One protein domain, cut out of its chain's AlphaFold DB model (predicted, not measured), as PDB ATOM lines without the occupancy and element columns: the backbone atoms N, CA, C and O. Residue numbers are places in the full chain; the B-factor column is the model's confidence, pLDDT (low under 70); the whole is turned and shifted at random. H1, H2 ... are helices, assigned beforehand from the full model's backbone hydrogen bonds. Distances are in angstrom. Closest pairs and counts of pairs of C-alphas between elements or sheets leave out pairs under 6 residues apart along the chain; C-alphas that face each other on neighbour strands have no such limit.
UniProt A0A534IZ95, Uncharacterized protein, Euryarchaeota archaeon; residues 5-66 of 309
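AT A GLANCE: This is residues 5 to 66 of the 309 residues of an uncharacterized protein of Euryarchaeota archaeon (UniProt A0A534IZ95). One upright helix, H1, has a short helix, H2, packed on its residues 8 to 13, while H3 stands crosswise to H1 near the other end of it, where Thr 19 lies. Two long loops join these three helices: residues 20 to 38 swing out to one end of the longest axis and come back to H2, and residues 44 to 56 swing out to the opposite end and lead to H3. The printed part has 62 residues with three named helices, in the order H1, H2, H3, and no named strand; the class is all helix, though under half of the residues, 27 of 62, are in named elements. The whole is compact, with a radius of gyration of the C-alphas of 10.7 A, and rounded in outline, spanning 29 by 25 by 18 A.

HOW THE PARTS SIT: H1, residues 7 to 19, touches H2, residues 39 to 43, with its residues 8 to 13 alone. The closest C-alphas of the two are those of His 9 and Gly 43, 4.3 A apart, and their centres are 10.6 A apart. H3, residues 57 to 65, is close to H1 but not clearly touching it: their closest C-alphas, those of Thr 19 and Ala 62, are 7.5 A apart. The lines of H1 and H3 are about perpendicular, at 85 degrees, and their centres are 14.1 A apart. H2 and H3 are apart, though they follow each other in the chain. In H1, H2 and H3 every O i to N i+4 pair is within hydrogen-bond range.

IN THESE COORDINATES: H1 begins with C-alpha 7 at (-0.615, 11.453, 112.338) and ends with C-alpha 19 at (3.890, -0.440, 98.915), 18.5 A from first to last C-alpha. H2 runs from Phe 39 to Gly 43, 6.3 A from first to last C-alpha, and begins with C-alpha 39 at (-5.423, 1.056, 115.058). H3 runs from Arg 57 to Arg 65, 12.6 A from first to last C-alpha, and ends with C-alpha 65 at (9.828, -6.134, 101.566).

THE WHOLE: The two C-alphas farthest apart are those of Pro 30 and Asp 51, at 30.1 A, one in each of the long links. The link from H1 to H2 has 19 residues and the link from H2 to H3 has 13 residues; both are long. The C-alphas of the first and last printed residues, Cys 5 and Ser 66, are 24.1 A apart. The printed part has no cut. The mean pLDDT of the printed part is 94.4, and no printed residue is under 70.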
ATOM      1  N   CYS A   5      -2.744  11.791 118.964       95.81
ATOM      2  CA  CYS A   5      -2.499  12.227 117.599       95.81
ATOM      3  C   CYS A   5      -2.489  11.014 116.657       95.81
ATOM      4  O   CYS A   5      -1.755  10.043 116.861       95.81
ATOM      5  N   ALA A   6      -3.302  11.051 115.600       97.38
ATOM      6  CA  ALA A   6      -3.382   9.973 114.612       97.38
ATOM      7  C   ALA A   6      -2.400  10.138 113.438       97.38
ATOM      8  O   ALA A   6      -2.378   9.295 112.539       97.38
ATOM      9  N   THR A   7      -1.547  11.167 113.441       97.31
ATOM     10  CA  THR A   7      -0.615  11.453 112.338       97.31
ATOM     11  C   THR A   7       0.240  10.236 111.983       97.31
ATOM     12  O   THR A   7       0.268   9.824 110.820       97.31
ATOM     13  N   ARG A   8       0.887   9.589 112.967       96.25
ATOM     14  CA  ARG A   8       1.718   8.407 112.689       96.25
ATOM     15  C   ARG A   8       0.920   7.245 112.095       96.25
ATOM     16  O   ARG A   8       1.419   6.534 111.222       96.25
ATOM     17  N   HIS A   9      -0.332   7.075 112.519       96.69
ATOM     18  CA  HIS A   9      -1.228   6.052 111.977       96.69
ATOM     19  C   HIS A   9      -1.477   6.290 110.484       96.69
ATOM     20  O   HIS A   9      -1.321   5.372 109.679       96.69
ATOM     21  N   LEU A  10      -1.785   7.533 110.100       97.50
ATOM     22  CA  LEU A  10      -2.016   7.911 108.705       97.50
ATOM     23  C   LEU A  10      -0.752   7.815 107.851       97.50
ATOM     24  O   LEU A  10      -0.802   7.294 106.737       97.50
ATOM     25  N   LYS A  11       0.398   8.254 108.372       97.38
ATOM     26  CA  LYS A  11       1.697   8.100 107.702       97.38
ATOM     27  C   LYS A  11       1.994   6.630 107.388       97.38
ATOM     28  O   LYS A  11       2.300   6.277 106.248       97.38
ATOM     29  N   ASN A  12       1.828   5.754 108.380       97.50
ATOM     30  CA  ASN A  12       2.045   4.317 108.222       97.50
ATOM     31  C   ASN A  12       1.016   3.684 107.261       97.50
ATOM     32  O   ASN A  12       1.377   2.826 106.452       97.50
ATOM     33  N   ALA A  13      -0.245   4.128 107.299       97.19
ATOM     34  CA  ALA A  13      -1.282   3.675 106.374       97.19
ATOM     35  C   ALA A  13      -0.957   4.030 104.920       97.19
ATOM     36  O   ALA A  13      -1.030   3.170 104.044       97.19
ATOM     37  N   ARG A  14      -0.537   5.272 104.665       96.38
ATOM     38  CA  ARG A  14      -0.161   5.752 103.326       96.38
ATOM     39  C   ARG A  14       1.069   5.026 102.784       96.38
ATOM     40  O   ARG A  14       1.102   4.686 101.601       96.38
ATOM     41  N   HIS A  15       2.046   4.708 103.640       97.00
ATOM     42  CA  HIS A  15       3.183   3.858 103.261       97.00
ATOM     43  C   HIS A  15       2.720   2.482 102.772       97.00
ATOM     44  O   HIS A  15       3.137   2.016 101.711       97.00
ATOM     45  N   LEU A  16       1.814   1.838 103.510       97.12
ATOM     46  CA  LEU A  16       1.229   0.559 103.109       97.12
ATOM     47  C   LEU A  16       0.346   0.673 101.859       97.12
ATOM     48  O   LEU A  16       0.394  -0.221 101.024       97.12
ATOM     49  N   GLN A  17      -0.412   1.756 101.665       96.12
ATOM     50  CA  GLN A  17      -1.151   1.969 100.413       96.12
ATOM     51  C   GLN A  17      -0.223   2.038  99.196       96.12
ATOM     52  O   GLN A  17      -0.549   1.519  98.127       96.12
ATOM     53  N   ALA A  18       0.939   2.678  99.352       96.19
ATOM     54  CA  ALA A  18       1.920   2.816  98.283       96.19
ATOM     55  C   ALA A  18       2.655   1.499  97.984       96.19
ATOM     56  O   ALA A  18       2.908   1.183  96.822       96.19
ATOM     57  N   THR A  19       2.987   0.724  99.020       97.31
ATOM     58  CA  THR A  19       3.890  -0.440  98.915       97.31
ATOM     59  C   THR A  19       3.173  -1.792  98.922       97.31
ATOM     60  O   THR A  19       3.674  -2.768  98.363       97.31
ATOM     61  N   ALA A  20       1.978  -1.862  99.505       96.81
ATOM     62  CA  ALA A  20       1.171  -3.067  99.665       96.81
ATOM     63  C   ALA A  20      -0.338  -2.784  99.471       96.81
ATOM     64  O   ALA A  20      -1.145  -3.032 100.374       96.81
ATOM     65  N   PRO A  21      -0.764  -2.334  98.271       96.25
ATOM     66  CA  PRO A  21      -2.148  -1.930  98.008       96.25
ATOM     67  C   PRO A  21      -3.188  -3.060  98.136       96.25
ATOM     68  O   PRO A  21      -4.386  -2.803  98.181       96.25
ATOM     69  N   HIS A  22      -2.746  -4.320  98.184       94.12
ATOM     70  CA  HIS A  22      -3.605  -5.477  98.454       94.12
ATOM     71  C   HIS A  22      -4.009  -5.583  99.937       94.12
ATOM     72  O   HIS A  22      -5.030  -6.192 100.240       94.12
ATOM     73  N   ILE A  23      -3.239  -4.973 100.848       95.25
ATOM     74  CA  ILE A  23      -3.537  -4.884 102.286       95.25
ATOM     75  C   ILE A  23      -4.328  -3.611 102.571       95.25
ATOM     76  O   ILE A  23      -5.409  -3.661 103.160       95.25
ATOM     77  N   LEU A  24      -3.788  -2.469 102.137       96.25
ATOM     78  CA  LEU A  24      -4.439  -1.171 102.241       96.25
ATOM     79  C   LEU A  24      -4.720  -0.621 100.840       96.25
ATOM     80  O   LEU A  24      -3.793  -0.164 100.181       96.25
ATOM     81  N   PRO A  25      -5.974  -0.673 100.357       95.19
ATOM     82  CA  PRO A  25      -6.309  -0.234  99.007       95.19
ATOM     83  C   PRO A  25      -6.036   1.257  98.800       95.19
ATOM     84  O   PRO A  25      -6.082   2.045  99.740       95.19
ATOM     85  N   ARG A  26      -5.782   1.643  97.540       93.88
ATOM     86  CA  ARG A  26      -5.580   3.051  97.142       93.88
ATOM     87  C   ARG A  26      -6.783   3.930  97.467       93.88
ATOM     88  O   ARG A  26      -6.602   5.080  97.843       93.88
ATOM     89  N   GLU A  27      -7.981   3.385  97.288       96.00
ATOM     90  CA  GLU A  27      -9.207   3.996  97.785       96.00
ATOM     91  C   GLU A  27      -9.387   3.596  99.245       96.00
ATOM     92  O   GLU A  27      -9.494   2.414  99.577       96.00
ATOM     93  N   GLU A  28      -9.385   4.593 100.114       96.56
ATOM     94  CA  GLU A  28      -9.552   4.437 101.545       96.56
ATOM     95  C   GLU A  28     -10.939   3.862 101.870       96.56
ATOM     96  O   GLU A  28     -11.952   4.373 101.375       96.56
ATOM     97  N   PRO A  29     -11.024   2.811 102.709       95.88
ATOM     98  CA  PRO A  29     -12.303   2.262 103.133       95.88
ATOM     99  C   PRO A  29     -13.191   3.327 103.797       95.88
ATOM    100  O   PRO A  29     -12.672   4.183 104.519       95.88
ATOM    101  N   PRO A  30     -14.527   3.255 103.653       94.81
ATOM    102  CA  PRO A  30     -15.438   4.189 104.322       94.81
ATOM    103  C   PRO A  30     -15.295   4.226 105.851       94.81
ATOM    104  O   PRO A  30     -15.594   5.245 106.461       94.81
ATOM    105  N   ASP A  31     -14.829   3.128 106.455       95.00
ATOM    106  CA  ASP A  31     -14.585   2.993 107.898       95.00
ATOM    107  C   ASP A  31     -13.139   3.348 108.319       95.00
ATOM    108  O   ASP A  31     -12.724   3.056 109.447       95.00
ATOM    109  N   GLY A  32     -12.370   3.964 107.416       95.94
ATOM    110  CA  GLY A  32     -10.978   4.369 107.616       95.94
ATOM    111  C   GLY A  32      -9.981   3.212 107.537       95.94
ATOM    112  O   GLY A  32     -10.345   2.033 107.415       95.94
ATOM    113  N   TYR A  33      -8.690   3.521 107.646       96.06
ATOM    114  CA  TYR A  33      -7.599   2.537 107.550       96.06
ATOM    115  C   TYR A  33      -7.643   1.476 108.650       96.06
ATOM    116  O   TYR A  33      -7.290   0.312 108.428       96.06
ATOM    117  N   ALA A  34      -8.145   1.863 109.823       94.44
ATOM    118  CA  ALA A  34      -8.267   0.986 110.981       94.44
ATOM    119  C   ALA A  34      -9.218  -0.209 110.757       94.44
ATOM    120  O   ALA A  34      -9.177  -1.181 111.510       94.44
ATOM    121  N   SER A  35     -10.067  -0.157 109.721       95.19
ATOM    122  CA  SER A  35     -10.934  -1.273 109.311       95.19
ATOM    123  C   SER A  35     -10.170  -2.441 108.670       95.19
ATOM    124  O   SER A  35     -10.698  -3.547 108.561       95.19
ATOM    125  N   ARG A  36      -8.925  -2.208 108.240       94.94
ATOM    126  CA  ARG A  36      -8.064  -3.197 107.575       94.94
ATOM    127  C   ARG A  36      -6.875  -3.607 108.430       94.94
ATOM    128  O   ARG A  36      -6.537  -4.786 108.483       94.94
ATOM    129  N   VAL A  37      -6.249  -2.639 109.094       94.94
ATOM    130  CA  VAL A  37      -5.126  -2.856 110.011       94.94
ATOM    131  C   VAL A  37      -5.522  -2.264 111.358       94.94
ATOM    132  O   VAL A  37      -5.823  -1.076 111.391       94.94
ATOM    133  N   PRO A  38      -5.534  -3.033 112.463       94.06
ATOM    134  CA  PRO A  38      -5.949  -2.516 113.765       94.06
ATOM    135  C   PRO A  38      -5.220  -1.226 114.136       94.06
ATOM    136  O   PRO A  38      -4.016  -1.126 113.911       94.06
ATOM    137  N   PHE A  39      -5.938  -0.280 114.740       92.69
ATOM    138  CA  PHE A  39      -5.423   1.056 115.058       92.69
ATOM    139  C   PHE A  39      -4.087   1.006 115.822       92.69
ATOM    140  O   PHE A  39      -3.080   1.478 115.305       92.69
ATOM    141  N   ASP A  40      -4.028   0.301 116.955       92.19
ATOM    142  CA  ASP A  40      -2.802   0.194 117.764       92.19
ATOM    143  C   ASP A  40      -1.625  -0.429 117.001       92.19
ATOM    144  O   ASP A  40      -0.465  -0.091 117.239       92.19
ATOM    145  N   LEU A  41      -1.903  -1.357 116.078       94.56
ATOM    146  CA  LEU A  41      -0.874  -1.944 115.223       94.56
ATOM    147  C   LEU A  41      -0.407  -0.929 114.175       94.56
ATOM    148  O   LEU A  41       0.795  -0.781 113.957       94.56
ATOM    149  N   LEU A  42      -1.348  -0.205 113.567       94.88
ATOM    150  CA  LEU A  42      -1.087   0.810 112.559       94.88
ATOM    151  C   LEU A  42      -0.193   1.933 113.102       94.88
ATOM    152  O   LEU A  42       0.727   2.345 112.403       94.88
ATOM    153  N   GLY A  43      -0.384   2.376 114.349       93.81
ATOM    154  CA  GLY A  43       0.445   3.413 114.983       93.81
ATOM    155  C   GLY A  43       1.907   3.010 115.196       93.81
ATOM    156  O   GLY A  43       2.802   3.852 115.150       93.81
ATOM    157  N   ARG A  44       2.181   1.708 115.340       93.88
ATOM    158  CA  ARG A  44       3.508   1.175 115.700       93.88
ATOM    159  C   ARG A  44       4.145   0.272 114.643       93.88
ATOM    160  O   ARG A  44       5.075  -0.466 114.962       93.88
ATOM    161  N   LEU A  45       3.689   0.315 113.386       94.88
ATOM    162  CA  LEU A  45       4.214  -0.558 112.317       94.88
ATOM    163  C   LEU A  45       5.732  -0.460 112.111       94.88
ATOM    164  O   LEU A  45       6.350  -1.418 111.665       94.88
ATOM    165  N   HIS A  46       6.338   0.673 112.451       92.56
ATOM    166  CA  HIS A  46       7.785   0.875 112.382       92.56
ATOM    167  C   HIS A  46       8.575   0.134 113.480       92.56
ATOM    168  O   HIS A  46       9.784  -0.027 113.357       92.56
ATOM    169  N   ALA A  47       7.907  -0.288 114.557       91.75
ATOM    170  CA  ALA A  47       8.510  -0.921 115.731       91.75
ATOM    171  C   ALA A  47       8.006  -2.355 115.973       91.75
ATOM    172  O   ALA A  47       8.490  -3.037 116.875       91.75
ATOM    173  N   VAL A  48       7.019  -2.824 115.201       92.12
ATOM    174  CA  VAL A  48       6.442  -4.160 115.387       92.12
ATOM    175  C   VAL A  48       7.445  -5.250 115.004       92.12
ATOM    176  O   VAL A  48       8.050  -5.227 113.930       92.12
ATOM    177  N   ARG A  49       7.609  -6.243 115.880       89.44
ATOM    178  CA  ARG A  49       8.468  -7.397 115.608       89.44
ATOM    179  C   ARG A  49       7.741  -8.423 114.736       89.44
ATOM    180  O   ARG A  49       6.517  -8.536 114.745       89.44
ATOM    181  N   GLN A  50       8.502  -9.199 113.968       87.38
ATOM    182  CA  GLN A  50       7.947 -10.163 113.007       87.38
ATOM    183  C   GLN A  50       7.120 -11.282 113.663       87.38
ATOM    184  O   GLN A  50       6.164 -11.766 113.062       87.38
ATOM    185  N   ASP A  51       7.458 -11.679 114.890       87.06
ATOM    186  CA  ASP A  51       6.717 -12.669 115.680       87.06
ATOM    187  C   ASP A  51       5.340 -12.151 116.134       87.06
ATOM    188  O   ASP A  51       4.375 -12.915 116.181       87.06
ATOM    189  N   GLU A  52       5.207 -10.845 116.374       88.19
ATOM    190  CA  GLU A  52       3.929 -10.202 116.717       88.19
ATOM    191  C   GLU A  52       2.939 -10.178 115.542       88.19
ATOM    192  O   GLU A  52       1.727 -10.081 115.741       88.19
ATOM    193  N   LEU A  53       3.434 -10.319 114.309       90.25
ATOM    194  CA  LEU A  53       2.627 -10.330 113.089       90.25
ATOM    195  C   LEU A  53       2.160 -11.732 112.679       90.25
ATOM    196  O   LEU A  53       1.636 -11.901 111.579       90.25
ATOM    197  N   GLY A  54       2.293 -12.750 113.536       82.81
ATOM    198  CA  GLY A  54       1.954 -14.139 113.190       82.81
ATOM    199  C   GLY A  54       0.518 -14.348 112.674       82.81
ATOM    200  O   GLY A  54       0.272 -15.267 111.891       82.81
ATOM    201  N   ARG A  55      -0.420 -13.471 113.065       87.25
ATOM    202  CA  ARG A  55      -1.822 -13.464 112.597       87.25
ATOM    203  C   ARG A  55      -2.063 -12.625 111.333       87.25
ATOM    204  O   ARG A  55      -3.135 -12.722 110.751       87.25
ATOM    205  N   TYR A  56      -1.075 -11.848 110.892       91.69
ATOM    206  CA  TYR A  56      -1.138 -10.939 109.746       91.69
ATOM    207  C   TYR A  56      -0.033 -11.290 108.739       91.69
ATOM    208  O   TYR A  56       0.886 -10.506 108.513       91.69
ATOM    209  N   ARG A  57      -0.088 -12.497 108.161       91.69
ATOM    210  CA  ARG A  57       0.992 -13.032 107.305       91.69
ATOM    211  C   ARG A  57       1.335 -12.116 106.129       91.69
ATOM    212  O   ARG A  57       2.510 -11.814 105.941       91.69
ATOM    213  N   ASP A  58       0.324 -11.626 105.418       93.94
ATOM    214  CA  ASP A  58       0.517 -10.737 104.267       93.94
ATOM    215  C   ASP A  58       1.154  -9.407 104.695       93.94
ATOM    216  O   ASP A  58       2.079  -8.918 104.052       93.94
ATOM    217  N   LEU A  59       0.740  -8.862 105.846       95.25
ATOM    218  CA  LEU A  59       1.340  -7.658 106.430       95.25
ATOM    219  C   LEU A  59       2.792  -7.888 106.852       95.25
ATOM    220  O   LEU A  59       3.642  -7.037 106.599       95.25
ATOM    221  N   ALA A  60       3.096  -9.039 107.449       95.31
ATOM    222  CA  ALA A  60       4.462  -9.407 107.803       95.31
ATOM    223  C   ALA A  60       5.359  -9.468 106.562       95.31
ATOM    224  O   ALA A  60       6.469  -8.935 106.576       95.31
ATOM    225  N   GLU A  61       4.876 -10.084 105.484       94.94
ATOM    226  CA  GLU A  61       5.601 -10.166 104.222       94.94
ATOM    227  C   GLU A  61       5.780  -8.791 103.566       94.94
ATOM    228  O   GLU A  61       6.895  -8.449 103.164       94.94
ATOM    229  N   ALA A  62       4.724  -7.977 103.520       95.44
ATOM    230  CA  ALA A  62       4.784  -6.611 103.012       95.44
ATOM    231  C   ALA A  62       5.832  -5.771 103.758       95.44
ATOM    232  O   ALA A  62       6.682  -5.146 103.125       95.44
ATOM    233  N   LEU A  63       5.843  -5.823 105.093       95.62
ATOM    234  CA  LEU A  63       6.789  -5.070 105.920       95.62
ATOM    235  C   LEU A  63       8.229  -5.592 105.827       95.62
ATOM    236  O   LEU A  63       9.157  -4.809 106.000       95.62
ATOM    237  N   ARG A  64       8.452  -6.880 105.518       94.31
ATOM    238  CA  ARG A  64       9.807  -7.379 105.197       94.31
ATOM    239  C   ARG A  64      10.330  -6.795 103.892       94.31
ATOM    240  O   ARG A  64      11.516  -6.505 103.793       94.31
ATOM    241  N   ARG A  65       9.460  -6.665 102.887       95.44
ATOM    242  CA  ARG A  65       9.828  -6.134 101.566       95.44
ATOM    243  C   ARG A  65       9.976  -4.615 101.581       95.44
ATOM    244  O   ARG A  65      10.826  -4.080 100.882       95.44
ATOM    245  N   SER A  66       9.124  -3.919 102.326       96.56
ATOM    246  CA  SER A  66       9.081  -2.457 102.409       96.56
ATOM    247  C   SER A  66       8.829  -2.013 103.854       96.56
ATOM    248  O   SER A  66       7.690  -1.683 104.204       96.56
TER     249      SER A  66